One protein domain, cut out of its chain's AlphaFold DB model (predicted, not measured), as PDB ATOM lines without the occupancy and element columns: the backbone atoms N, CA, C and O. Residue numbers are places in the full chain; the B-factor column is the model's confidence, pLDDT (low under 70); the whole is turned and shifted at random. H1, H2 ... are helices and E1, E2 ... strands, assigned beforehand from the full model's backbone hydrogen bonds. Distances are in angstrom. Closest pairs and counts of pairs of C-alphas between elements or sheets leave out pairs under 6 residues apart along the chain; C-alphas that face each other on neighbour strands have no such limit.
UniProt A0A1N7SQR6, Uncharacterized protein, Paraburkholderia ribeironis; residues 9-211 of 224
ATOM      1  N   LEU A   9     143.985 219.033 240.442       63.06
ATOM      2  CA  LEU A   9     144.571 217.715 240.728       63.06
ATOM      3  C   LEU A   9     143.709 216.561 240.200       63.06
ATOM      4  O   LEU A   9     144.243 215.556 239.723       63.06
ATOM      5  N   TYR A  10     142.383 216.692 240.253       62.78
ATOM      6  CA  TYR A  10     141.459 215.710 239.690       62.78
ATOM      7  C   TYR A  10     141.580 215.627 238.160       62.78
ATOM      8  O   TYR A  10     141.695 214.528 237.608       62.78
ATOM      9  N   GLY A  11     141.643 216.775 237.477       64.44
ATOM     10  CA  GLY A  11     141.846 216.850 236.027       64.44
ATOM     11  C   GLY A  11     143.174 216.238 235.571       64.44
ATOM     12  O   GLY A  11     143.203 215.479 234.599       64.44
ATOM     13  N   VAL A  12     144.260 216.491 236.307       63.62
ATOM     14  CA  VAL A  12     145.582 215.902 236.032       63.62
ATOM     15  C   VAL A  12     145.580 214.391 236.282       63.62
ATOM     16  O   VAL A  12     146.004 213.638 235.412       63.62
ATOM     17  N   ARG A  13     145.017 213.908 237.402       60.59
ATOM     18  CA  ARG A  13     144.888 212.462 237.680       60.59
ATOM     19  C   ARG A  13     144.075 211.729 236.617       60.59
ATOM     20  O   ARG A  13     144.428 210.611 236.247       60.59
ATOM     21  N   LYS A  14     143.003 212.345 236.112       58.75
ATOM     22  CA  LYS A  14     142.183 211.776 235.034       58.75
ATOM     23  C   LYS A  14     142.967 211.702 233.720       58.75
ATOM     24  O   LYS A  14     142.932 210.663 233.073       58.75
ATOM     25  N   LYS A  15     143.722 212.751 233.364       57.09
ATOM     26  CA  LYS A  15     144.597 212.766 232.176       57.09
ATOM     27  C   LYS A  15     145.733 211.740 232.271       57.09
ATOM     28  O   LYS A  15     145.958 211.020 231.307       57.09
ATOM     29  N   VAL A  16     146.379 211.605 233.431       60.25
ATOM     30  CA  VAL A  16     147.438 210.604 233.671       60.25
ATOM     31  C   VAL A  16     146.887 209.175 233.610       60.25
ATOM     32  O   VAL A  16     147.477 208.329 232.949       60.25
ATOM     33  N   LYS A  17     145.714 208.910 234.207       55.94
ATOM     34  CA  LYS A  17     145.036 207.604 234.081       55.94
ATOM     35  C   LYS A  17     144.634 207.271 232.643       55.94
ATOM     36  O   LYS A  17     144.614 206.100 232.282       55.94
ATOM     37  N   HIS A  18     144.298 208.276 231.834       54.31
ATOM     38  CA  HIS A  18     143.973 208.066 230.424       54.31
ATOM     39  C   HIS A  18     145.224 207.838 229.564       54.31
ATOM     40  O   HIS A  18     145.183 207.031 228.640       54.31
ATOM     41  N   ALA A  19     146.343 208.486 229.904       56.97
ATOM     42  CA  ALA A  19     147.637 208.289 229.249       56.97
ATOM     43  C   ALA A  19     148.235 206.885 229.490       56.97
ATOM     44  O   ALA A  19     149.058 206.435 228.703       56.97
ATOM     45  N   SER A  20     147.796 206.167 230.531       73.69
ATOM     46  CA  SER A  20     148.232 204.800 230.854       73.69
ATOM     47  C   SER A  20     147.235 203.710 230.425       73.69
ATOM     48  O   SER A  20     147.180 202.647 231.047       73.69
ATOM     49  N   LYS A  21     146.385 203.970 229.423       89.31
ATOM     50  CA  LYS A  21     145.403 202.991 228.929       89.31
ATOM     51  C   LYS A  21     146.112 201.845 228.202       89.31
ATOM     52  O   LYS A  21     146.800 202.071 227.209       89.31
ATOM     53  N   ARG A  22     145.903 200.605 228.649       94.75
ATOM     54  CA  ARG A  22     146.379 199.402 227.963       94.75
ATOM     55  C   ARG A  22     145.307 198.866 227.018       94.75
ATOM     56  O   ARG A  22     144.220 198.501 227.454       94.75
ATOM     57  N   LEU A  23     145.625 198.800 225.730       95.69
ATOM     58  CA  LEU A  23     144.797 198.125 224.732       95.69
ATOM     59  C   LEU A  23     145.178 196.641 224.650       95.69
ATOM     60  O   LEU A  23     146.363 196.328 224.496       95.69
ATOM     61  N   ILE A  24     144.174 195.767 224.728       96.50
ATOM     62  CA  ILE A  24     144.259 194.329 224.455       96.50
ATOM     63  C   ILE A  24     143.379 194.060 223.238       96.50
ATOM     64  O   ILE A  24     142.152 194.075 223.335       96.50
ATOM     65  N   LYS A  25     144.012 193.854 222.083       95.50
ATOM     66  CA  LYS A  25     143.308 193.470 220.860       95.50
ATOM     67  C   LYS A  25     143.072 191.964 220.863       95.50
ATOM     68  O   LYS A  25     144.027 191.201 221.019       95.50
ATOM     69  N   ILE A  26     141.823 191.553 220.686       95.81
ATOM     70  CA  ILE A  26     141.490 190.150 220.448       95.81
ATOM     71  C   ILE A  26     141.871 189.818 218.997       95.81
ATOM     72  O   ILE A  26     141.536 190.594 218.102       95.81
ATOM     73  N   PRO A  27     142.599 188.716 218.742       93.88
ATOM     74  CA  PRO A  27     142.992 188.338 217.387       93.88
ATOM     75  C   PRO A  27     141.776 187.999 216.512       93.88
ATOM     76  O   PRO A  27     140.727 187.606 217.027       93.88
ATOM     77  N   SER A  28     141.955 188.082 215.187       92.88
ATOM     78  CA  SER A  28     140.928 187.719 214.190       92.88
ATOM     79  C   SER A  28     140.359 186.318 214.412       92.88
ATOM     80  O   SER A  28     139.146 186.123 214.389       92.88
ATOM     81  N   GLU A  29     141.219 185.368 214.776       92.56
ATOM     82  CA  GLU A  29     140.809 184.046 215.233       92.56
ATOM     83  C   GLU A  29     141.116 183.891 216.731       92.56
ATOM     84  O   GLU A  29     142.274 183.799 217.142       92.56
ATOM     85  N   PHE A  30     140.075 183.839 217.559       94.19
ATOM     86  CA  PHE A  30     140.147 183.602 219.001       94.19
ATOM     87  C   PHE A  30     139.390 182.321 219.368       94.19
ATOM     88  O   PHE A  30     138.315 182.327 219.972       94.19
ATOM     89  N   THR A  31     139.946 181.193 218.936       91.81
ATOM     90  CA  THR A  31     139.349 179.861 219.066       91.81
ATOM     91  C   THR A  31     140.402 178.841 219.474       91.81
ATOM     92  O   THR A  31     141.548 178.910 219.040       91.81
ATOM     93  N   PHE A  32     139.999 177.851 220.269       88.75
ATOM     94  CA  PHE A  32     140.851 176.696 220.547       88.75
ATOM     95  C   PHE A  32     140.909 175.698 219.404       88.75
ATOM     96  O   PHE A  32     141.748 174.816 219.456       88.75
ATOM     97  N   ASN A  33     140.008 175.754 218.426       83.12
ATOM     98  CA  ASN A  33     139.939 174.771 217.349       83.12
ATOM     99  C   ASN A  33     140.096 175.460 215.996       83.12
ATOM    100  O   ASN A  33     139.285 176.326 215.655       83.12
ATOM    101  N   ARG A  34     141.104 175.037 215.230       78.38
ATOM    102  CA  ARG A  34     141.333 175.465 213.851       78.38
ATOM    103  C   ARG A  34     141.643 174.241 212.998       78.38
ATOM    104  O   ARG A  34     142.652 173.572 213.205       78.38
ATOM    105  N   GLY A  35     140.750 173.928 212.059       71.12
ATOM    106  CA  GLY A  35     140.913 172.781 211.158       71.12
ATOM    107  C   GLY A  35     141.026 171.425 211.870       71.12
ATOM    108  O   GLY A  35     141.729 170.553 211.378       71.12
ATOM    109  N   GLY A  36     140.399 171.254 213.041       70.19
ATOM    110  CA  GLY A  36     140.470 170.021 213.839       70.19
ATOM    111  C   GLY A  36     141.661 169.951 214.799       70.19
ATOM    112  O   GLY A  36     141.705 169.067 215.652       70.19
ATOM    113  N   VAL A  37     142.599 170.899 214.722       76.38
ATOM    114  CA  VAL A  37     143.758 170.980 215.619       76.38
ATOM    115  C   VAL A  37     143.468 171.951 216.765       76.38
ATOM    116  O   VAL A  37     142.847 173.002 216.568       76.38
ATOM    117  N   LYS A  38     143.909 171.589 217.979       81.50
ATOM    118  CA  LYS A  38     143.726 172.409 219.180       81.50
ATOM    119  C   LYS A  38     144.886 173.398 219.376       81.50
ATOM    120  O   LYS A  38     146.031 172.971 219.462       81.50
ATOM    121  N   TYR A  39     144.588 174.691 219.514       81.88
ATOM    122  CA  TYR A  39     145.572 175.771 219.695       81.88
ATOM    123  C   TYR A  39     145.309 176.556 220.985       81.88
ATOM    124  O   TYR A  39     144.550 177.524 221.006       81.88
ATOM    125  N   PHE A  40     145.939 176.142 222.086       85.69
ATOM    126  CA  PHE A  40     145.780 176.805 223.386       85.69
ATOM    127  C   PHE A  40     146.648 178.058 223.519       85.69
ATOM    128  O   PHE A  40     146.168 179.083 224.002       85.69
ATOM    129  N   ASP A  41     147.894 178.005 223.045       86.44
ATOM    130  CA  ASP A  41     148.866 179.089 223.228       86.44
ATOM    131  C   ASP A  41     148.405 180.406 222.603       86.44
ATOM    132  O   ASP A  41     148.583 181.465 223.199       86.44
ATOM    133  N   GLN A  42     147.739 180.352 221.447       86.62
ATOM    134  CA  GLN A  42     147.190 181.538 220.792       86.62
ATOM    135  C   GLN A  42     146.194 182.267 221.699       86.62
ATOM    136  O   GLN A  42     146.320 183.472 221.902       86.62
ATOM    137  N   VAL A  43     145.247 181.539 222.294       90.62
ATOM    138  CA  VAL A  43     144.244 182.111 223.205       90.62
ATOM    139  C   VAL A  43     144.900 182.601 224.497       90.62
ATOM    140  O   VAL A  43     144.641 183.719 224.940       90.62
ATOM    141  N   LEU A  44     145.778 181.789 225.091       90.81
ATOM    142  CA  LEU A  44     146.410 182.100 226.375       90.81
ATOM    143  C   LEU A  44     147.408 183.262 226.283       90.81
ATOM    144  O   LEU A  44     147.539 184.014 227.245       90.81
ATOM    145  N   SER A  45     148.062 183.452 225.133       91.19
ATOM    146  CA  SER A  45     149.009 184.553 224.902       91.19
ATOM    147  C   SER A  45     148.367 185.944 224.976       91.19
ATOM    148  O   SER A  45     149.055 186.919 225.271       91.19
ATOM    149  N   VAL A  46     147.047 186.040 224.771       93.50
ATOM    150  CA  VAL A  46     146.278 187.293 224.894       93.50
ATOM    151  C   VAL A  46     146.087 187.696 226.365       93.50
ATOM    152  O   VAL A  46     145.885 188.872 226.678       93.50
ATOM    153  N   LEU A  47     146.150 186.731 227.287       92.88
ATOM    154  CA  LEU A  47     145.851 186.925 228.703       92.88
ATOM    155  C   LEU A  47     147.118 187.360 229.457       92.88
ATOM    156  O   LEU A  47     147.806 186.552 230.077       92.88
ATOM    157  N   ASP A  48     147.442 188.655 229.414       91.62
ATOM    158  CA  ASP A  48     148.586 189.213 230.145       91.62
ATOM    159  C   ASP A  48     148.315 189.312 231.657       91.62
ATOM    160  O   ASP A  48     147.868 190.321 232.215       91.62
ATOM    161  N   TRP A  49     148.674 188.244 232.361       89.44
ATOM    162  CA  TRP A  49     148.600 188.146 233.814       89.44
ATOM    163  C   TRP A  49     149.641 188.992 234.554       89.44
ATOM    164  O   TRP A  49     149.915 188.700 235.719       89.44
ATOM    165  N   THR A  50     150.246 190.023 233.966       90.94
ATOM    166  CA  THR A  50     151.146 190.963 234.664       90.94
ATOM    167  C   THR A  50     150.526 192.348 234.865       90.94
ATOM    168  O   THR A  50     150.953 193.084 235.758       90.94
ATOM    169  N   ILE A  51     149.449 192.665 234.137       92.50
ATOM    170  CA  ILE A  51     148.763 193.963 234.191       92.50
ATOM    171  C   ILE A  51     148.171 194.228 235.589       92.50
ATOM    172  O   ILE A  51     147.598 193.330 236.220       92.50
ATOM    173  N   LYS A  52     148.320 195.472 236.072       94.50
ATOM    174  CA  LYS A  52     147.773 195.985 237.340       94.50
ATOM    175  C   LYS A  52     147.598 197.508 237.312       94.50
ATOM    176  O   LYS A  52     148.336 198.192 236.611       94.50
ATOM    177  N   ASP A  53     146.639 198.011 238.088       92.75
ATOM    178  CA  ASP A  53     146.426 199.432 238.412       92.75
ATOM    179  C   ASP A  53     146.284 200.394 237.210       92.75
ATOM    180  O   ASP A  53     146.556 201.592 237.320       92.75
ATOM    181  N   VAL A  54     145.810 199.894 236.063       93.81
ATOM    182  CA  VAL A  54     145.635 200.672 234.821       93.81
ATOM    183  C   VAL A  54     144.229 200.540 234.235       93.81
ATOM    184  O   VAL A  54     143.459 199.646 234.588       93.81
ATOM    185  N   GLN A  55     143.875 201.442 233.318       95.31
ATOM    186  CA  GLN A  55     142.695 201.257 232.475       95.31
ATOM    187  C   GLN A  55     143.023 200.264 231.362       95.31
ATOM    188  O   GLN A  55     144.011 200.442 230.658       95.31
ATOM    189  N   VAL A  56     142.178 199.259 231.177       96.88
ATOM    190  CA  VAL A  56     142.284 198.253 230.123       96.88
ATOM    191  C   VAL A  56     141.088 198.386 229.192       96.88
ATOM    192  O   VAL A  56     139.948 198.461 229.648       96.88
ATOM    193  N   GLU A  57     141.340 198.411 227.890       97.19
ATOM    194  CA  GLU A  57     140.306 198.254 226.870       97.19
ATOM    195  C   GLU A  57     140.528 196.951 226.119       97.19
ATOM    196  O   GLU A  57     141.621 196.717 225.601       97.19
ATOM    197  N   ILE A  58     139.493 196.119 226.083       97.19
ATOM    198  CA  ILE A  58     139.478 194.868 225.330       97.19
ATOM    199  C   ILE A  58     138.717 195.129 224.030       97.19
ATOM    200  O   ILE A  58     137.543 195.504 224.066       97.19
ATOM    201  N   ASP A  59     139.403 194.977 222.902       95.81
ATOM    202  CA  ASP A  59     138.891 195.317 221.573       95.81
ATOM    203  C   ASP A  59     138.587 194.058 220.757       95.81
ATOM    204  O   ASP A  59     139.487 193.271 220.464       95.81
ATOM    205  N   PHE A  60     137.313 193.885 220.400       95.25
ATOM    206  CA  PHE A  60     136.780 192.776 219.604       95.25
ATOM    207  C   PHE A  60     136.506 193.158 218.141       95.25
ATOM    208  O   PHE A  60     135.997 192.328 217.391       95.25
ATOM    209  N   THR A  61     136.786 194.398 217.727       92.12
ATOM    210  CA  THR A  61     136.361 194.918 216.408       92.12
ATOM    211  C   THR A  61     137.059 194.279 215.210       92.12
ATOM    212  O   THR A  61     136.583 194.433 214.094       92.12
ATOM    213  N   GLU A  62     138.144 193.540 215.435       91.25
ATOM    214  CA  GLU A  62     138.881 192.800 214.401       91.25
ATOM    215  C   GLU A  62     138.754 191.273 214.592       91.25
ATOM    216  O   GLU A  62     139.535 190.530 214.011       91.25
ATOM    217  N   CYS A  63     137.841 190.792 215.452       93.88
ATOM    218  CA  CYS A  63     137.694 189.372 215.799       93.88
ATOM    219  C   CYS A  63     136.606 188.672 214.960       93.88
ATOM    220  O   CYS A  63     135.446 188.550 215.383       93.88
ATOM    221  N   ASP A  64     137.009 188.159 213.796       91.62
ATOM    222  CA  ASP A  64     136.128 187.525 212.804       91.62
ATOM    223  C   ASP A  64     135.643 186.124 213.211       91.62
ATOM    224  O   ASP A  64     134.623 185.640 212.714       91.62
ATOM    225  N   SER A  65     136.353 185.444 214.115       90.94
ATOM    226  CA  SER A  65     136.034 184.085 214.556       90.94
ATOM    227  C   SER A  65     136.400 183.870 216.018       90.94
ATOM    228  O   SER A  65     137.564 183.968 216.396       90.94
ATOM    229  N   ALA A  66     135.422 183.510 216.849       92.75
ATOM    230  CA  ALA A  66     135.651 183.124 218.232       92.75
ATOM    231  C   ALA A  66     134.803 181.911 218.627       92.75
ATOM    232  O   ALA A  66     133.697 181.704 218.118       92.75
ATOM    233  N   ASN A  67     135.296 181.110 219.573       91.38
ATOM    234  CA  ASN A  67     134.488 180.071 220.210       91.38
ATOM    235  C   ASN A  67     134.166 180.418 221.670       91.38
ATOM    236  O   ASN A  67     134.863 181.190 222.326       91.38
ATOM    237  N   TYR A  68     133.084 179.838 222.186       93.12
ATOM    238  CA  TYR A  68     132.547 180.173 223.505       93.12
ATOM    239  C   TYR A  68     133.542 179.848 224.623       93.12
ATOM    240  O   TYR A  68     133.681 180.624 225.569       93.12
ATOM    241  N   GLN A  69     134.304 178.761 224.480       92.38
ATOM    242  CA  GLN A  69     135.297 178.344 225.467       92.38
ATOM    243  C   GLN A  69     136.440 179.364 225.578       92.38
ATOM    244  O   GLN A  69     136.818 179.727 226.691       92.38
ATOM    245  N   ALA A  70     136.976 179.867 224.457       94.06
ATOM    246  CA  ALA A  70     138.056 180.854 224.491       94.06
ATOM    247  C   ALA A  70     137.573 182.182 225.083       94.06
ATOM    248  O   ALA A  70     138.219 182.745 225.967       94.06
ATOM    249  N   VAL A  71     136.398 182.661 224.662       95.25
ATOM    250  CA  VAL A  71     135.844 183.924 225.174       95.25
ATOM    251  C   VAL A  71     135.454 183.808 226.658       95.25
ATOM    252  O   VAL A  71     135.575 184.783 227.399       95.25
ATOM    253  N   SER A  72     135.099 182.617 227.149       95.38
ATOM    254  CA  SER A  72     134.878 182.379 228.587       95.38
ATOM    255  C   SER A  72     136.135 182.620 229.429       95.38
ATOM    256  O   SER A  72     136.034 183.111 230.554       95.38
ATOM    257  N   LEU A  73     137.336 182.374 228.890       94.94
ATOM    258  CA  LEU A  73     138.575 182.721 229.593       94.94
ATOM    259  C   LEU A  73     138.792 184.236 229.707       94.94
ATOM    260  O   LEU A  73     139.380 184.692 230.688       94.94
ATOM    261  N   LEU A  74     138.278 185.038 228.765       95.69
ATOM    262  CA  LEU A  74     138.325 186.501 228.881       95.69
ATOM    263  C   LEU A  74     137.476 187.006 230.052       95.69
ATOM    264  O   LEU A  74     137.846 188.000 230.675       95.69
ATOM    265  N   VAL A  75     136.381 186.320 230.396       95.62
ATOM    266  CA  VAL A  75     135.569 186.642 231.583       95.62
ATOM    267  C   VAL A  75     136.401 186.481 232.858       95.62
ATOM    268  O   VAL A  75     136.486 187.421 233.654       95.62
ATOM    269  N   LEU A  76     137.093 185.346 233.011       93.75
ATOM    270  CA  LEU A  76     138.003 185.113 234.139       93.75
ATOM    271  C   LEU A  76     139.122 186.155 234.180       93.75
ATOM    272  O   LEU A  76     139.429 186.744 235.219       93.75
ATOM    273  N   TYR A  77     139.721 186.427 233.026       95.00
ATOM    274  CA  TYR A  77     140.779 187.416 232.917       95.00
ATOM    275  C   TYR A  77     140.298 188.819 233.322       95.00
ATOM    276  O   TYR A  77     140.990 189.516 234.064       95.00
ATOM    277  N   CYS A  78     139.071 189.207 232.957       94.94
ATOM    278  CA  CYS A  78     138.463 190.460 233.407       94.94
ATOM    279  C   CYS A  78     138.312 190.520 234.933       94.94
ATOM    280  O   CYS A  78     138.620 191.548 235.545       94.94
ATOM    281  N   TRP A  79     137.877 189.436 235.576       93.19
ATOM    282  CA  TRP A  79     137.828 189.377 237.040       93.19
ATOM    283  C   TRP A  79     139.223 189.481 237.663       93.19
ATOM    284  O   TRP A  79     139.401 190.216 238.637       93.19
ATOM    285  N   LYS A  80     140.243 188.849 237.071       92.44
ATOM    286  CA  LYS A  80     141.630 188.980 237.543       92.44
ATOM    287  C   LYS A  80     142.166 190.404 237.404       92.44
ATOM    288  O   LYS A  80     142.798 190.917 238.327       92.44
ATOM    289  N   LEU A  81     141.882 191.071 236.292       93.00
ATOM    290  CA  LEU A  81     142.218 192.480 236.099       93.00
ATOM    291  C   LEU A  81     141.530 193.362 237.157       93.00
ATOM    292  O   LEU A  81     142.169 194.253 237.721       93.00
ATOM    293  N   LYS A  82     140.265 193.079 237.505       91.31
ATOM    294  CA  LYS A  82     139.577 193.769 238.612       91.31
ATOM    295  C   LYS A  82     140.218 193.535 239.970       91.31
ATOM    296  O   LYS A  82     140.405 194.507 240.698       91.31
ATOM    297  N   GLN A  83     140.591 192.296 240.291       90.06
ATOM    298  CA  GLN A  83     141.340 191.980 241.517       90.06
ATOM    299  C   GLN A  83     142.628 192.807 241.635       90.06
ATOM    300  O   GLN A  83     143.079 193.098 242.737       90.06
ATOM    301  N   ARG A  84     143.211 193.206 240.500       90.94
ATOM    302  CA  ARG A  84     144.461 193.967 240.410       90.94
ATOM    303  C   ARG A  84     144.266 195.463 240.175       90.94
ATOM    304  O   ARG A  84     145.123 196.105 239.575       90.94
ATOM    305  N   GLY A  85     143.120 196.008 240.572       90.56
ATOM    306  CA  GLY A  85     142.880 197.451 240.536       90.56
ATOM    307  C   GLY A  85     142.614 198.038 239.147       90.56
ATOM    308  O   GLY A  85     142.539 199.260 239.012       90.56
ATOM    309  N   CYS A  86     142.433 197.214 238.108       93.00
ATOM    310  CA  CYS A  86     142.217 197.726 236.756       93.00
ATOM    311  C   CYS A  86     140.769 198.197 236.524       93.00
ATOM    312  O   CYS A  86     139.787 197.580 236.960       93.00
ATOM    313  N   SER A  87     140.596 199.280 235.763       92.88
ATOM    314  CA  SER A  87     139.306 199.602 235.133       92.88
ATOM    315  C   SER A  87     139.236 198.931 233.763       92.88
ATOM    316  O   SER A  87     140.256 198.796 233.106       92.88
ATOM    317  N   ILE A  88     138.061 198.452 233.352       95.12
ATOM    318  CA  ILE A  88     137.918 197.634 232.140       95.12
ATOM    319  C   ILE A  88     136.803 198.242 231.299       95.12
ATOM    320  O   ILE A  88     135.734 198.534 231.841       95.12
ATOM    321  N   SER A  89     137.068 198.443 230.014       95.75
ATOM    322  CA  SER A  89     136.091 198.804 228.988       95.75
ATOM    323  C   SER A  89     136.184 197.838 227.811       95.75
ATOM    324  O   SER A  89     137.211 197.192 227.604       95.75
ATOM    325  N   PHE A  90     135.106 197.748 227.042       95.50
ATOM    326  CA  PHE A  90     135.015 196.873 225.880       95.50
ATOM    327  C   PHE A  90     134.743 197.718 224.647       95.50
ATOM    328  O   PHE A  90     133.870 198.588 224.683       95.50
ATOM    329  N   LYS A  91     135.478 197.451 223.573       94.94
ATOM    330  CA  LYS A  91     135.198 197.989 222.247       94.94
ATOM    331  C   LYS A  91     134.655 196.839 221.408       94.94
ATOM    332  O   LYS A  91     135.373 195.891 221.104       94.94
ATOM    333  N   LEU A  92     133.355 196.895 221.143       92.25
ATOM    334  CA  LEU A  92     132.603 195.854 220.454       92.25
ATOM    335  C   LEU A  92     132.134 196.396 219.109       92.25
ATOM    336  O   LEU A  92     131.854 197.588 218.980       92.25
ATOM    337  N   ASP A  93     132.032 195.511 218.129       86.06
ATOM    338  CA  ASP A  93     131.311 195.806 216.902       86.06
ATOM    339  C   ASP A  93     129.803 195.717 217.173       86.06
ATOM    340  O   ASP A  93     129.291 194.685 217.616       86.06
ATOM    341  N   HIS A  94     129.102 196.819 216.928       73.19
ATOM    342  CA  HIS A  94     127.661 196.928 217.130       73.19
ATOM    343  C   HIS A  94     126.852 196.506 215.900       73.19
ATOM    344  O   HIS A  94     125.652 196.273 216.031       73.19
ATOM    345  N   ASN A  95     127.495 196.364 214.738       75.81
ATOM    346  CA  ASN A  95     126.829 195.964 213.498       75.81
ATOM    347  C   ASN A  95     126.661 194.439 213.400       75.81
ATOM    348  O   ASN A  95     125.922 193.950 212.550       75.81
ATOM    349  N   GLY A  96     127.299 193.684 214.305       64.44
ATOM    350  CA  GLY A  96     127.173 192.229 214.388       64.44
ATOM    351  C   GLY A  96     127.902 191.479 213.272       64.44
ATOM    352  O   GLY A  96     127.683 190.275 213.118       64.44
ATOM    353  N   GLU A  97     128.762 192.168 212.522       66.94
ATOM    354  CA  GLU A  97     129.586 191.587 211.462       66.94
ATOM    355  C   GLU A  97     130.698 190.729 212.073       66.94
ATOM    356  O   GLU A  97     131.004 189.641 211.585       66.94
ATOM    357  N   GLN A  98     131.237 191.175 213.210       79.44
ATOM    358  CA  GLN A  98     132.331 190.507 213.903       79.44
ATOM    359  C   GLN A  98     131.835 189.420 214.864       79.44
ATOM    360  O   GLN A  98     131.106 189.671 215.837       79.44
ATOM    361  N   ASN A  99     132.281 188.184 214.632       87.19
ATOM    362  CA  ASN A  99     131.859 187.014 215.401       87.19
ATOM    363  C   ASN A  99     132.201 187.130 216.893       87.19
ATOM    364  O   ASN A  99     131.364 186.775 217.724       87.19
ATOM    365  N   GLY A 100     133.378 187.659 217.240       91.38
ATOM    366  CA  GLY A 100     133.818 187.790 218.630       91.38
ATOM    367  C   GLY A 100     132.875 188.648 219.478       91.38
ATOM    368  O   GLY A 100     132.476 188.237 220.571       91.38
ATOM    369  N   SER A 101     132.439 189.794 218.942       93.50
ATOM    370  CA  SER A 101     131.474 190.686 219.610       93.50
ATOM    371  C   SER A 101     130.119 189.999 219.809       93.50
ATOM    372  O   SER A 101     129.519 190.085 220.884       93.50
ATOM    373  N   ARG A 102     129.667 189.234 218.808       91.75
ATOM    374  CA  ARG A 102     128.437 188.436 218.892       91.75
ATOM    375  C   ARG A 102     128.531 187.334 219.949       91.75
ATOM    376  O   ARG A 102     127.596 187.171 220.729       91.75
ATOM    377  N   VAL A 103     129.639 186.595 220.014       92.94
ATOM    378  CA  VAL A 103     129.843 185.536 221.021       92.94
ATOM    379  C   VAL A 103     129.863 186.127 222.432       92.94
ATOM    380  O   VAL A 103     129.182 185.602 223.314       92.94
ATOM    381  N   TRP A 104     130.550 187.257 222.639       94.00
ATOM    382  CA  TRP A 104     130.532 187.990 223.911       94.00
ATOM    383  C   TRP A 104     129.104 188.339 224.355       94.00
ATOM    384  O   TRP A 104     128.725 188.108 225.508       94.00
ATOM    385  N   HIS A 105     128.287 188.832 223.422       91.81
ATOM    386  CA  HIS A 105     126.885 189.149 223.677       91.81
ATOM    387  C   HIS A 105     126.048 187.902 224.003       91.81
ATOM    388  O   HIS A 105     125.337 187.887 225.006       91.81
ATOM    389  N   MET A 106     126.166 186.834 223.208       91.38
ATOM    390  CA  MET A 106     125.377 185.600 223.361       91.38
ATOM    391  C   MET A 106     125.660 184.832 224.657       91.38
ATOM    392  O   MET A 106     124.807 184.073 225.113       91.38
ATOM    393  N   MET A 107     126.838 185.016 225.255       92.62
ATOM    394  CA  MET A 107     127.157 184.480 226.582       92.62
ATOM    395  C   MET A 107     126.615 185.340 227.727       92.62
ATOM    396  O   MET A 107     126.812 185.005 228.891       92.62
ATOM    397  N   GLY A 108     125.995 186.486 227.438       92.38
ATOM    398  CA  GLY A 108     125.580 187.441 228.460       92.38
ATOM    399  C   GLY A 108     126.759 188.100 229.184       92.38
ATOM    400  O   GLY A 108     126.575 188.637 230.279       92.38
ATOM    401  N   ALA A 109     127.964 188.094 228.598       92.94
ATOM    402  CA  ALA A 109     129.201 188.493 229.273       92.94
ATOM    403  C   ALA A 109     129.223 189.975 229.697       92.94
ATOM    404  O   ALA A 109     129.964 190.351 230.600       92.94
ATOM    405  N   HIS A 110     128.340 190.822 229.160       91.06
ATOM    406  CA  HIS A 110     128.100 192.174 229.685       91.06
ATOM    407  C   HIS A 110     127.729 192.194 231.180       91.06
ATOM    408  O   HIS A 110     128.020 193.164 231.880       91.06
ATOM    409  N   GLY A 111     127.111 191.121 231.679       90.75
ATOM    410  CA  GLY A 111     126.738 190.953 233.080       90.75
ATOM    411  C   GLY A 111     127.886 190.556 234.010       90.75
ATOM    412  O   GLY A 111     127.631 190.372 235.197       90.75
ATOM    413  N   LEU A 112     129.134 190.436 233.530       92.94
ATOM    414  CA  LEU A 112     130.213 189.773 234.279       92.94
ATOM    415  C   LEU A 112     130.502 190.353 235.675       92.94
ATOM    416  O   LEU A 112     130.916 189.616 236.561       92.94
ATOM    417  N   PHE A 113     130.284 191.650 235.907       91.00
ATOM    418  CA  PHE A 113     130.455 192.234 237.245       91.00
ATOM    419  C   PHE A 113     129.191 192.127 238.098       91.00
ATOM    420  O   PHE A 113     129.298 191.981 239.313       91.00
ATOM    421  N   ALA A 114     128.009 192.154 237.474       91.44
ATOM    422  CA  ALA A 114     126.743 191.975 238.175       91.44
ATOM    423  C   ALA A 114     126.666 190.572 238.788       91.44
ATOM    424  O   ALA A 114     126.387 190.450 239.980       91.44
ATOM    425  N   VAL A 115     127.033 189.544 238.012       91.94
ATOM    426  CA  VAL A 115     127.058 188.152 238.485       91.94
ATOM    427  C   VAL A 115     128.072 187.929 239.600       91.94
ATOM    428  O   VAL A 115     127.923 186.993 240.364       91.94
ATOM    429  N   THR A 116     129.104 188.754 239.774       88.31
ATOM    430  CA  THR A 116     129.945 188.577 240.965       88.31
ATOM    431  C   THR A 116     129.343 189.224 242.209       88.31
ATOM    432  O   THR A 116     129.488 188.712 243.315       88.31
ATOM    433  N   THR A 117     128.683 190.371 242.053       88.12
ATOM    434  CA  THR A 117     128.198 191.150 243.200       88.12
ATOM    435  C   THR A 117     126.813 190.741 243.693       88.12
ATOM    436  O   THR A 117     126.450 191.104 244.810       88.12
ATOM    437  N   ASP A 118     126.048 190.006 242.885       88.88
ATOM    438  CA  ASP A 118     124.709 189.521 243.223       88.88
ATOM    439  C   ASP A 118     124.602 188.010 242.995       88.88
ATOM    440  O   ASP A 118     124.496 187.545 241.859       88.88
ATOM    441  N   ALA A 119     124.589 187.249 244.093       84.62
ATOM    442  CA  ALA A 119     124.495 185.791 244.090       84.62
ATOM    443  C   ALA A 119     123.205 185.252 243.439       84.62
ATOM    444  O   ALA A 119     123.177 184.096 243.029       84.62
ATOM    445  N   LYS A 120     122.149 186.066 243.311       87.00
ATOM    446  CA  LYS A 120     120.866 185.651 242.716       87.00
ATOM    447  C   LYS A 120     120.852 185.734 241.192       87.00
ATOM    448  O   LYS A 120     119.922 185.239 240.564       87.00
ATOM    449  N   VAL A 121     121.849 186.387 240.596       90.38
ATOM    450  CA  VAL A 121     121.927 186.604 239.149       90.38
ATOM    451  C   VAL A 121     123.068 185.777 238.576       90.38
ATOM    452  O   VAL A 121     124.184 185.823 239.090       90.38
ATOM    453  N   ASN A 122     122.796 185.051 237.495       92.94
ATOM    454  CA  ASN A 122     123.808 184.404 236.661       92.94
ATOM    455  C   ASN A 122     123.791 185.014 235.245       92.94
ATOM    456  O   ASN A 122     123.025 185.948 234.976       92.94
ATOM    457  N   PHE A 123     124.669 184.561 234.349       94.06
ATOM    458  CA  PHE A 123     124.721 185.104 232.994       94.06
ATOM    459  C   PHE A 123     123.415 184.837 232.237       94.06
ATOM    460  O   PHE A 123     122.855 183.745 232.279       94.06
ATOM    461  N   LYS A 124     122.938 185.848 231.508       91.06
ATOM    462  CA  LYS A 124     121.802 185.716 230.587       91.06
ATOM    463  C   LYS A 124     122.318 185.246 229.227       91.06
ATOM    464  O   LYS A 124     122.467 186.052 228.312       91.06
ATOM    465  N   SER A 125     122.686 183.973 229.147       86.75
ATOM    466  CA  SER A 125     123.238 183.338 227.946       86.75
ATOM    467  C   SER A 125     122.172 182.617 227.118       86.75
ATOM    468  O   SER A 125     121.069 182.357 227.592       86.75
ATOM    469  N   ASN A 126     122.519 182.254 225.884       83.56
ATOM    470  CA  ASN A 126     121.711 181.354 225.060       83.56
ATOM    471  C   ASN A 126     121.601 179.952 225.698       83.56
ATOM    472  O   ASN A 126     122.605 179.406 226.154       83.56
ATOM    473  N   GLU A 127     120.407 179.357 225.663       76.31
ATOM    474  CA  GLU A 127     120.101 178.053 226.279       76.31
ATOM    475  C   GLU A 127     120.952 176.902 225.730       76.31
ATOM    476  O   GLU A 127     121.313 175.990 226.467       76.31
ATOM    477  N   HIS A 128     121.352 176.964 224.457       78.56
ATOM    478  CA  HIS A 128     122.172 175.919 223.844       78.56
ATOM    479  C   HIS A 128     123.677 176.101 224.066       78.56
ATOM    480  O   HIS A 128     124.478 175.245 223.676       78.56
ATOM    481  N   LYS A 129     124.083 177.251 224.617       85.56
ATOM    482  CA  LYS A 129     125.489 177.629 224.816       85.56
ATOM    483  C   LYS A 129     125.670 178.375 226.138       85.56
ATOM    484  O   LYS A 129     126.142 179.520 226.130       85.56
ATOM    485  N   PRO A 130     125.253 177.775 227.261       89.31
ATOM    486  CA  PRO A 130     125.170 178.500 228.507       89.31
ATOM    487  C   PRO A 130     126.556 178.791 229.082       89.31
ATOM    488  O   PRO A 130     127.505 178.013 228.922       89.31
ATOM    489  N   LEU A 131     126.649 179.927 229.767       94.12
ATOM    490  CA  LEU A 131     127.784 180.313 230.593       94.12
ATOM    491  C   LEU A 131     127.285 180.451 232.031       94.12
ATOM    492  O   LEU A 131     126.306 181.145 232.284       94.12
ATOM    493  N   PHE A 132     127.980 179.837 232.978       94.06
ATOM    494  CA  PHE A 132     127.655 179.906 234.395       94.06
ATOM    495  C   PHE A 132     128.804 180.524 235.174       94.06
ATOM    496  O   PHE A 132     129.952 180.112 235.030       94.06
ATOM    497  N   ALA A 133     128.482 181.476 236.044       94.31
ATOM    498  CA  ALA A 133     129.315 181.839 237.179       94.31
ATOM    499  C   ALA A 133     129.045 180.843 238.315       94.31
ATOM    500  O   ALA A 133     127.900 180.709 238.745       94.31
ATOM    501  N   ILE A 134     130.083 180.167 238.802       93.56
ATOM    502  CA  ILE A 134     129.993 179.186 239.889       93.56
ATOM    503  C   ILE A 134     130.608 179.807 241.143       93.56
ATOM    504  O   ILE A 134     131.828 179.953 241.233       93.56
ATOM    505  N   ARG A 135     129.759 180.236 242.086       90.38
ATOM    506  CA  ARG A 135     130.175 180.928 243.327       90.38
ATOM    507  C   ARG A 135     129.874 180.121 244.579       90.38
ATOM    508  O   ARG A 135     130.509 180.320 245.610       90.38
ATOM    509  N   ASN A 136     128.846 179.284 244.515       88.50
ATOM    510  CA  ASN A 136     128.309 178.541 245.645       88.50
ATOM    511  C   ASN A 136     127.633 177.246 245.169       88.50
ATOM    512  O   ASN A 136     127.576 176.943 243.975       88.50
ATOM    513  N   PHE A 137     127.111 176.480 246.126       88.25
ATOM    514  CA  PHE A 137     126.475 175.198 245.851       88.25
ATOM    515  C   PHE A 137     125.122 175.316 245.121       88.25
ATOM    516  O   PHE A 137     124.689 174.360 244.480       88.25
ATOM    517  N   ASP A 138     124.458 176.474 245.161       90.88
ATOM    518  CA  ASP A 138     123.216 176.695 244.411       90.88
ATOM    519  C   ASP A 138     123.502 176.915 242.917       90.88
ATOM    520  O   ASP A 138     122.817 176.341 242.066       90.88
ATOM    521  N   ASP A 139     124.569 177.656 242.588       92.00
ATOM    522  CA  ASP A 139     125.075 177.761 241.211       92.00
ATOM    523  C   ASP A 139     125.498 176.390 240.678       92.00
ATOM    524  O   ASP A 139     125.165 176.039 239.550       92.00
ATOM    525  N   PHE A 140     126.190 175.600 241.507       90.31
ATOM    526  CA  PHE A 140     126.587 174.227 241.186       90.31
ATOM    527  C   PHE A 140     125.378 173.365 240.807       90.31
ATOM    528  O   PHE A 140     125.375 172.734 239.750       90.31
ATOM    529  N   LYS A 141     124.333 173.359 241.645       90.62
ATOM    530  CA  LYS A 141     123.116 172.573 241.388       90.62
ATOM    531  C   LYS A 141     122.421 173.019 240.111       90.62
ATOM    532  O   LYS A 141     122.019 172.175 239.318       90.62
ATOM    533  N   SER A 142     122.298 174.331 239.919       91.00
ATOM    534  CA  SER A 142     121.636 174.908 238.746       91.00
ATOM    535  C   SER A 142     122.390 174.558 237.462       91.00
ATOM    536  O   SER A 142     121.787 174.105 236.496       91.00
ATOM    537  N   ALA A 143     123.719 174.684 237.478       89.81
ATOM    538  CA  ALA A 143     124.580 174.336 236.355       89.81
ATOM    539  C   ALA A 143     124.497 172.846 235.983       89.81
ATOM    540  O   ALA A 143     124.402 172.516 234.800       89.81
ATOM    541  N   LEU A 144     124.497 171.947 236.977       88.94
ATOM    542  CA  LEU A 144     124.319 170.513 236.734       88.94
ATOM    543  C   LEU A 144     122.929 170.183 236.193       88.94
ATOM    544  O   LEU A 144     122.833 169.389 235.265       88.94
ATOM    545  N   ALA A 145     121.872 170.800 236.727       88.75
ATOM    546  CA  ALA A 145     120.513 170.592 236.233       88.75
ATOM    547  C   ALA A 145     120.388 171.004 234.758       88.75
ATOM    548  O   ALA A 145     119.879 170.232 233.951       88.75
ATOM    549  N   THR A 146     120.941 172.159 234.372       86.56
ATOM    550  CA  THR A 146     120.950 172.573 232.962       86.56
ATOM    551  C   THR A 146     121.804 171.649 232.094       86.56
ATOM    552  O   THR A 146     121.431 171.372 230.961       86.56
ATOM    553  N   ALA A 147     122.934 171.141 232.593       82.19
ATOM    554  CA  ALA A 147     123.732 170.161 231.853       82.19
ATOM    555  C   ALA A 147     122.983 168.825 231.665       82.19
ATOM    556  O   ALA A 147     123.067 168.220 230.594       82.19
ATOM    557  N   ASP A 148     122.227 168.384 232.673       82.88
ATOM    558  CA  ASP A 148     121.371 167.194 232.615       82.88
ATOM    559  C   ASP A 148     120.241 167.374 231.585       82.88
ATOM    560  O   ASP A 148     120.049 166.520 230.720       82.88
ATOM    561  N   GLU A 149     119.537 168.509 231.619       82.38
ATOM    562  CA  GLU A 149     118.515 168.858 230.621       82.38
ATOM    563  C   GLU A 149     119.111 168.911 229.213       82.38
ATOM    564  O   GLU A 149     118.574 168.310 228.282       82.38
ATOM    565  N   PHE A 150     120.267 169.558 229.070       74.62
ATOM    566  CA  PHE A 150     120.969 169.684 227.800       74.62
ATOM    567  C   PHE A 150     121.414 168.334 227.233       74.62
ATOM    568  O   PHE A 150     121.422 168.159 226.020       74.62
ATOM    569  N   THR A 151     121.786 167.380 228.090       74.62
ATOM    570  CA  THR A 151     122.239 166.049 227.661       74.62
ATOM    571  C   THR A 151     121.139 165.016 227.496       74.62
ATOM    572  O   THR A 151     121.364 163.999 226.837       74.62
ATOM    573  N   SER A 152     119.938 165.290 228.009       74.69
ATOM    574  CA  SER A 152     118.783 164.395 227.888       74.69
ATOM    575  C   SER A 152     118.420 164.059 226.432       74.69
ATOM    576  O   SER A 152     117.920 162.969 226.155       74.69
ATOM    577  N   SER A 153     118.743 164.945 225.485       69.75
ATOM    578  CA  SER A 153     118.522 164.765 224.046       69.75
ATOM    579  C   SER A 153     119.578 163.901 223.337       69.75
ATOM    580  O   SER A 153     119.364 163.529 222.184       69.75
ATOM    581  N   PHE A 154     120.695 163.559 223.995       64.81
ATOM    582  CA  PHE A 154     121.857 162.893 223.381       64.81
ATOM    583  C   PHE A 154     122.105 161.449 223.879       64.81
ATOM    584  O   PHE A 154     123.035 160.792 223.413       64.81
ATOM    585  N   GLY A 155     121.259 160.925 224.779       65.44
ATOM    586  CA  GLY A 155     121.283 159.533 225.260       65.44
ATOM    587  C   GLY A 155     121.754 159.352 226.716       65.44
ATOM    588  O   GLY A 155     122.624 160.063 227.216       65.44
ATOM    589  N   VAL A 156     121.185 158.352 227.406       60.81
ATOM    590  CA  VAL A 156     121.265 158.181 228.878       60.81
ATOM    591  C   VAL A 156     122.677 157.863 229.403       60.81
ATOM    592  O   VAL A 156     123.028 158.258 230.516       60.81
ATOM    593  N   GLU A 157     123.507 157.152 228.635       68.38
ATOM    594  CA  GLU A 157     124.852 156.742 229.081       68.38
ATOM    595  C   GLU A 157     125.851 157.912 229.125       68.38
ATOM    596  O   GLU A 157     126.647 158.028 230.066       68.38
ATOM    597  N   TYR A 158     125.760 158.833 228.163       69.19
ATOM    598  CA  TYR A 158     126.589 160.040 228.115       69.19
ATOM    599  C   TYR A 158     126.233 161.022 229.231       69.19
ATOM    600  O   TYR A 158     127.127 161.623 229.831       69.19
ATOM    601  N   GLN A 159     124.946 161.128 229.567       75.12
ATOM    602  CA  GLN A 159     124.457 162.009 230.625       75.12
ATOM    603  C   GLN A 159     125.069 161.666 231.990       75.12
ATOM    604  O   GLN A 159     125.612 162.544 232.659       75.12
ATOM    605  N   LYS A 160     125.051 160.389 232.402       81.19
ATOM    606  CA  LYS A 160     125.611 159.973 233.705       81.19
ATOM    607  C   LYS A 160     127.105 160.273 233.811       81.19
ATOM    608  O   LYS A 160     127.557 160.788 234.832       81.19
ATOM    609  N   THR A 161     127.850 159.965 232.752       83.38
ATOM    610  CA  THR A 161     129.302 160.167 232.707       83.38
ATOM    611  C   THR A 161     129.651 161.652 232.744       83.38
ATOM    612  O   THR A 161     130.473 162.069 233.557       83.38
ATOM    613  N   LEU A 162     128.989 162.474 231.922       82.75
ATOM    614  CA  LEU A 162     129.215 163.918 231.922       82.75
ATOM    615  C   LEU A 162     128.862 164.535 233.274       82.75
ATOM    616  O   LEU A 162     129.646 165.317 233.806       82.75
ATOM    617  N   ARG A 163     127.706 164.181 233.838       86.75
ATOM    618  CA  ARG A 163     127.262 164.688 235.138       86.75
ATOM    619  C   ARG A 163     128.281 164.386 236.226       86.75
ATOM    620  O   ARG A 163     128.580 165.264 237.032       86.75
ATOM    621  N   TYR A 164     128.833 163.173 236.229       89.12
ATOM    622  CA  TYR A 164     129.897 162.789 237.150       89.12
ATOM    623  C   TYR A 164     131.145 163.664 236.960       89.12
ATOM    624  O   TYR A 164     131.583 164.310 237.907       89.12
ATOM    625  N   VAL A 165     131.651 163.779 235.725       89.69
ATOM    626  CA  VAL A 165     132.832 164.605 235.411       89.69
ATOM    627  C   VAL A 165     132.621 166.069 235.807       89.69
ATOM    628  O   VAL A 165     133.481 166.664 236.452       89.69
ATOM    629  N   LEU A 166     131.473 166.659 235.465       90.50
ATOM    630  CA  LEU A 166     131.148 168.034 235.836       90.50
ATOM    631  C   LEU A 166     131.034 168.197 237.351       90.50
ATOM    632  O   LEU A 166     131.539 169.181 237.880       90.50
ATOM    633  N   SER A 167     130.424 167.243 238.058       90.88
ATOM    634  CA  SER A 167     130.299 167.302 239.518       90.88
ATOM    635  C   SER A 167     131.669 167.341 240.193       90.88
ATOM    636  O   SER A 167     131.896 168.208 241.033       90.88
ATOM    637  N   GLU A 168     132.599 166.477 239.780       91.50
ATOM    638  CA  GLU A 168     133.966 166.447 240.317       91.50
ATOM    639  C   GLU A 168     134.729 167.747 240.018       91.50
ATOM    640  O   GLU A 168     135.357 168.337 240.899       91.50
ATOM    641  N   LEU A 169     134.650 168.246 238.780       91.81
ATOM    642  CA  LEU A 169     135.327 169.485 238.385       91.81
ATOM    643  C   LEU A 169     134.766 170.710 239.114       91.81
ATOM    644  O   LEU A 169     135.527 171.557 239.579       91.81
ATOM    645  N   LEU A 170     133.442 170.806 239.231       90.62
ATOM    646  CA  LEU A 170     132.780 171.908 239.923       90.62
ATOM    647  C   LEU A 170     132.993 171.840 241.442       90.62
ATOM    648  O   LEU A 170     133.108 172.885 242.080       90.62
ATOM    649  N   TYR A 171     133.085 170.636 242.015       89.12
ATOM    650  CA  TYR A 171     133.437 170.453 243.421       89.12
ATOM    651  C   TYR A 171     134.860 170.955 243.691       89.12
ATOM    652  O   TYR A 171     135.061 171.782 244.578       89.12
ATOM    653  N   ASN A 172     135.826 170.559 242.855       88.25
ATOM    654  CA  ASN A 172     137.207 171.044 242.940       88.25
ATOM    655  C   ASN A 172     137.305 172.569 242.788       88.25
ATOM    656  O   ASN A 172     138.030 173.218 243.543       88.25
ATOM    657  N   LEU A 173     136.550 173.151 241.854       88.75
ATOM    658  CA  LEU A 173     136.459 174.600 241.669       88.75
ATOM    659  C   LEU A 173     135.944 175.288 242.937       88.75
ATOM    660  O   LEU A 173     136.533 176.275 243.385       88.75
ATOM    661  N   LEU A 174     134.870 174.767 243.537       86.75
ATOM    662  CA  LEU A 174     134.298 175.343 244.750       86.75
ATOM    663  C   LEU A 174     135.211 175.186 245.959       86.75
ATOM    664  O   LEU A 174     135.258 176.116 246.754       86.75
ATOM    665  N   GLU A 175     135.927 174.072 246.113       83.56
ATOM    666  CA  GLU A 175     136.791 173.840 247.275       83.56
ATOM    667  C   GLU A 175     138.160 174.521 247.164       83.56
ATOM    668  O   GLU A 175     138.637 175.110 248.140       83.56
ATOM    669  N   HIS A 176     138.774 174.497 245.979       79.62
ATOM    670  CA  HIS A 176     140.175 174.878 245.777       79.62
ATOM    671  C   HIS A 176     140.377 176.122 244.896       79.62
ATOM    672  O   HIS A 176     141.412 176.781 245.008       79.62
ATOM    673  N   GLY A 177     139.394 176.504 244.077       65.31
ATOM    674  CA  GLY A 177     139.448 177.678 243.190       65.31
ATOM    675  C   GLY A 177     139.158 179.019 243.880       65.31
ATOM    676  O   GLY A 177     139.079 180.062 243.222       65.31
ATOM    677  N   LYS A 178     138.985 179.018 245.211       69.69
ATOM    678  CA  LYS A 178     138.556 180.187 245.993       69.69
ATOM    679  C   LYS A 178     139.564 181.334 245.855       69.69
ATOM    680  O   LYS A 178     140.698 181.272 246.327       69.69
ATOM    681  N   SER A 179     139.116 182.428 245.252       81.06
ATOM    682  CA  SER A 179     139.781 183.729 245.302       81.06
ATOM    683  C   SER A 179     138.730 184.804 245.519       81.06
ATOM    684  O   SER A 179     137.571 184.609 245.172       81.06
ATOM    685  N   ASP A 180     139.113 185.953 246.058       84.06
ATOM    686  CA  ASP A 180     138.170 187.036 246.323       84.06
ATOM    687  C   ASP A 180     138.596 188.317 245.627       84.06
ATOM    688  O   ASP A 180     139.788 188.574 245.436       84.06
ATOM    689  N   PHE A 181     137.619 189.159 245.299       79.50
ATOM    690  CA  PHE A 181     137.892 190.535 244.916       79.50
ATOM    691  C   PHE A 181     137.108 191.527 245.753       79.50
ATOM    692  O   PHE A 181     136.032 191.246 246.283       79.50
ATOM    693  N   THR A 182     137.678 192.720 245.879       80.56
ATOM    694  CA  THR A 182     137.059 193.813 246.614       80.56
ATOM    695  C   THR A 182     136.349 194.749 245.652       80.56
ATOM    696  O   THR A 182     136.944 195.274 244.712       80.56
ATOM    697  N   TRP A 183     135.070 195.005 245.910       79.69
ATOM    698  CA  TRP A 183     134.264 195.965 245.170       79.69
ATOM    699  C   TRP A 183     133.524 196.881 246.131       79.69
ATOM    700  O   TRP A 183     132.799 196.422 247.012       79.69
ATOM    701  N   LYS A 184     133.724 198.197 245.977       79.81
ATOM    702  CA  LYS A 184     133.142 199.229 246.858       79.81
ATOM    703  C   LYS A 184     133.340 198.925 248.358       79.81
ATOM    704  O   LYS A 184     132.427 199.102 249.157       79.81
ATOM    705  N   GLY A 185     134.522 198.424 248.728       80.44
ATOM    706  CA  GLY A 185     134.871 198.093 250.116       80.44
ATOM    707  C   GLY A 185     134.280 196.784 250.653       80.44
ATOM    708  O   GLY A 185     134.529 196.449 251.805       80.44
ATOM    709  N   ARG A 186     133.532 196.022 249.845       85.88
ATOM    710  CA  ARG A 186     133.028 194.686 250.199       85.88
ATOM    711  C   ARG A 186     133.823 193.607 249.475       85.88
ATOM    712  O   ARG A 186     134.246 193.812 248.339       85.88
ATOM    713  N   ARG A 187     134.027 192.471 250.138       87.12
ATOM    714  CA  ARG A 187     134.701 191.291 249.583       87.12
ATOM    715  C   ARG A 187     133.653 190.361 248.974       87.12
ATOM    716  O   ARG A 187     132.645 190.092 249.620       87.12
ATOM    717  N   PHE A 188     133.896 189.906 247.752       87.06
ATOM    718  CA  PHE A 188     133.042 188.961 247.038       87.06
ATOM    719  C   PHE A 188     133.876 187.765 246.572       87.06
ATOM    720  O   PHE A 188     135.020 187.984 246.146       87.06
ATOM    721  N   PRO A 189     133.314 186.542 246.602       85.94
ATOM    722  CA  PRO A 189     133.952 185.392 245.990       85.94
ATOM    723  C   PRO A 189     134.058 185.630 244.491       85.94
ATOM    724  O   PRO A 189     133.092 186.011 243.827       85.94
ATOM    725  N   THR A 190     135.248 185.419 243.956       89.19
ATOM    726  CA  THR A 190     135.460 185.432 242.517       89.19
ATOM    727  C   THR A 190     134.898 184.127 241.968       89.19
ATOM    728  O   THR A 190     135.344 183.067 242.408       89.19
ATOM    729  N   PRO A 191     133.926 184.176 241.046       91.25
ATOM    730  CA  PRO A 191     133.359 182.967 240.486       91.25
ATOM    731  C   PRO A 191     134.418 182.196 239.700       91.25
ATOM    732  O   PRO A 191     135.303 182.795 239.078       91.25
ATOM    733  N   GLY A 192     134.270 180.879 239.655       92.81
ATOM    734  CA  GLY A 192     134.741 180.132 238.498       92.81
ATOM    735  C   GLY A 192     133.708 180.194 237.370       92.81
ATOM    736  O   GLY A 192     132.597 180.702 237.550       92.81
ATOM    737  N   VAL A 193     134.073 179.689 236.199       94.06
ATOM    738  CA  VAL A 193     133.179 179.572 235.047       94.06
ATOM    739  C   VAL A 193     132.975 178.118 234.669       94.06
ATOM    740  O   VAL A 193     133.918 177.328 234.665       94.06
ATOM    741  N   LEU A 194     131.744 177.796 234.291       94.50
ATOM    742  CA  LEU A 194     131.418 176.633 233.480       94.50
ATOM    743  C   LEU A 194     130.807 177.137 232.179       94.50
ATOM    744  O   LEU A 194     129.838 177.894 232.202       94.50
ATOM    745  N   GLN A 195     131.341 176.695 231.051       93.38
ATOM    746  CA  GLN A 195     130.739 176.943 229.750       93.38
ATOM    747  C   GLN A 195     130.703 175.640 228.969       93.38
ATOM    748  O   GLN A 195     131.705 174.934 228.911       93.38
ATOM    749  N   PHE A 196     129.568 175.327 228.352       87.69
ATOM    750  CA  PHE A 196     129.463 174.184 227.452       87.69
ATOM    751  C   PHE A 196     128.662 174.508 226.192       87.69
ATOM    752  O   PHE A 196     127.870 175.450 226.134       87.69
ATOM    753  N   THR A 197     128.950 173.780 225.120       86.00
ATOM    754  CA  THR A 197     128.328 173.949 223.805       86.00
ATOM    755  C   THR A 197     128.293 172.616 223.088       86.00
ATOM    756  O   THR A 197     129.286 171.890 223.066       86.00
ATOM    757  N   TRP A 198     127.163 172.345 222.445       78.50
ATOM    758  CA  TRP A 198     127.046 171.266 221.480       78.50
ATOM    759  C   TRP A 198     127.415 171.750 220.082       78.50
ATOM    760  O   TRP A 198     126.859 172.732 219.578       78.50
ATOM    761  N   TYR A 199     128.348 171.052 219.450       77.62
ATOM    762  CA  TYR A 199     128.709 171.266 218.060       77.62
ATOM    763  C   TYR A 199     128.042 170.207 217.189       77.62
ATOM    764  O   TYR A 199     128.644 169.192 216.856       77.62
ATOM    765  N   GLU A 200     126.806 170.488 216.779       72.25
ATOM    766  CA  GLU A 200     125.952 169.573 216.009       72.25
ATOM    767  C   GLU A 200     126.639 168.990 214.767       72.25
ATOM    768  O   GLU A 200     126.585 167.787 214.543       72.25
ATOM    769  N   LYS A 201     127.379 169.815 214.010       75.56
ATOM    770  CA  LYS A 201     128.072 169.383 212.782       75.56
ATOM    771  C   LYS A 201     129.092 168.262 212.993       75.56
ATOM    772  O   LYS A 201     129.346 167.508 212.063       75.56
ATOM    773  N   VAL A 202     129.715 168.211 214.167       75.62
ATOM    774  CA  VAL A 202     130.711 167.186 214.521       75.62
ATOM    775  C   VAL A 202     130.191 166.233 215.595       75.62
ATOM    776  O   VAL A 202     130.896 165.304 215.958       75.62
ATOM    777  N   ASN A 203     128.955 166.433 216.066       74.56
ATOM    778  CA  ASN A 203     128.312 165.634 217.104       74.56
ATOM    779  C   ASN A 203     129.150 165.543 218.398       74.56
ATOM    780  O   ASN A 203     129.272 164.478 219.000       74.56
ATOM    781  N   GLU A 204     129.752 166.665 218.812       79.25
ATOM    782  CA  GLU A 204     130.616 166.734 219.997       79.25
ATOM    783  C   GLU A 204     130.127 167.766 221.015       79.25
ATOM    784  O   GLU A 204     129.801 168.910 220.681       79.25
ATOM    785  N   LEU A 205     130.181 167.382 222.292       81.19
ATOM    786  CA  LEU A 205     130.010 168.287 223.420       81.19
ATOM    787  C   LEU A 205     131.368 168.838 223.836       81.19
ATOM    788  O   LEU A 205     132.262 168.087 224.221       81.19
ATOM    789  N   HIS A 206     131.525 170.157 223.802       86.62
ATOM    790  CA  HIS A 206     132.723 170.815 224.318       86.62
ATOM    791  C   HIS A 206     132.349 171.608 225.557       86.62
ATOM    792  O   HIS A 206     131.397 172.389 225.533       86.62
ATOM    793  N   PHE A 207     133.134 171.470 226.619       89.44
ATOM    794  CA  PHE A 207     132.964 172.250 227.836       89.44
ATOM    795  C   PHE A 207     134.304 172.738 228.380       89.44
ATOM    796  O   PHE A 207     135.361 172.196 228.060       89.44
ATOM    797  N   ILE A 208     134.246 173.780 229.200       91.69
ATOM    798  CA  ILE A 208     135.364 174.282 229.986       91.69
ATOM    799  C   ILE A 208     134.877 174.583 231.402       91.69
ATOM    800  O   ILE A 208     133.826 175.195 231.589       91.69
ATOM    801  N   VAL A 209     135.658 174.142 232.386       92.94
ATOM    802  CA  VAL A 209     135.541 174.528 233.794       92.94
ATOM    803  C   VAL A 209     136.849 175.207 234.158       92.94
ATOM    804  O   VAL A 209     137.914 174.637 233.920       92.94
ATOM    805  N   ALA A 210     136.788 176.435 234.661       91.56
ATOM    806  CA  ALA A 210     137.993 177.201 234.947       91.56
ATOM    807  C   ALA A 210     137.777 178.224 236.065       91.56
ATOM    808  O   ALA A 210     136.678 178.741 236.255       91.56
ATOM    809  N   ASP A 211     138.844 178.548 236.786       90.44
ATOM    810  CA  ASP A 211     138.857 179.534 237.863       90.44
ATOM    811  C   ASP A 211     140.148 180.380 237.836       90.44
ATOM    812  O   ASP A 211     140.999 180.232 236.957       90.44
TER     813      ASP A 211
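What this domain is: This is residues 9 to 211 of the 224 residues of an uncharacterized protein of Paraburkholderia ribeironis (UniProt A0A1N7SQR6). Helix H3 lies between two small sheets, the parallel sheet E1 E2 E3 on residues 74 to 82 and the antiparallel sheet E4 E7 E8 on residues 68 to 79, and the helical hairpin H6 and H7 covers the far face of the latter. Hairpin E5 and E6 packs through E5 on the last residues of H3, and residues 9 to 16 of H1 stick out. The printed part has 203 residues with seven named helices and eight named strands, in the order H1 E1 H2 E2 H3 E3 H4 H5 E4 H6 H7 E5 E6 E7 E8; the class is mixed. The whole is compact, with a radius of gyration of the C-alphas of 17.7 A, and spans 65 by 39 by 28 A.

How they stand to each other: H1, residues 9 to 19, only grazes the sheet of E1, residues 22 to 25, E2, residues 55 to 59, and E3, residues 87 to 91. Within hydrogen-bond range are N 24 and O 57, 2.9 A, and N 58 and O 89, 2.9 A. With H2, residues 40 to 45, and H3, residues 68 to 83, these strands form two strand-helix-strand units, parallel neighbour strands with a helix between: E1, H2, E2 and E2, H3, E3, both right-handed crossovers. H3 is on this sheet; its closest C-alphas to E3 are those of Cys 78 and Ile 88, 7.3 A. H4, residues 99 to 106, touches H3 at residues 68 to 71 alone, closest C-alphas Tyr 68 and Val 103, 6.5 A. H5, residues 114 to 117, only grazes the sheet of E4, residues 131 to 134, E7, residues 192 to 199, and E8, residues 204 to 210. N 132 and O 194 are 2.8 A apart; in the hairpin E7 and E8, N 197 and O 206 are 2.8 A apart. Three layers, helices on both faces of this sheet, are formed by H3, height 9.5 A, and on the opposite face H6, residues 137 to 151, height 9.0 A, and H7, residues 156 to 176, height 9.9 A. H6 and H7 touch at a shallow tilt of 22 degrees, opposite ways, closest C-alphas Thr 151 and Gln 159, 5.5 A. In the hairpin E5, residues 180 to 183, and E6, residues 186 to 189, N 183 and O 186 are 2.8 A apart. The closest C-alphas of H3 and E5 are those of Gln 83 and Phe 181, 5.1 A. Every O i to N i+4 pair is within hydrogen-bond range in H1, H2, H4 and H6, 11 of 12 in H3 and 16 of 17 in H7; H5 is too short for one.

Where its parts are: H1 begins at C-alpha 9 (144.571, 217.715, 240.728), and E8 ends at C-alpha 210 (137.993, 177.201, 234.947). From first to last C-alpha, H7 measures 30.4 A, H3 23.3 A, E7 23.1 A and H6 20.8 A.

The domain as a whole: The C-alphas farthest apart are those of Leu 9 and Glu 157, 65.1 A. The printed part has no cut; the links E1 to H2 and H5 to E4 are long. The pLDDT is under 70 at residues 9 to 19, 96 to 97, 153 to 158 and 177 to 178.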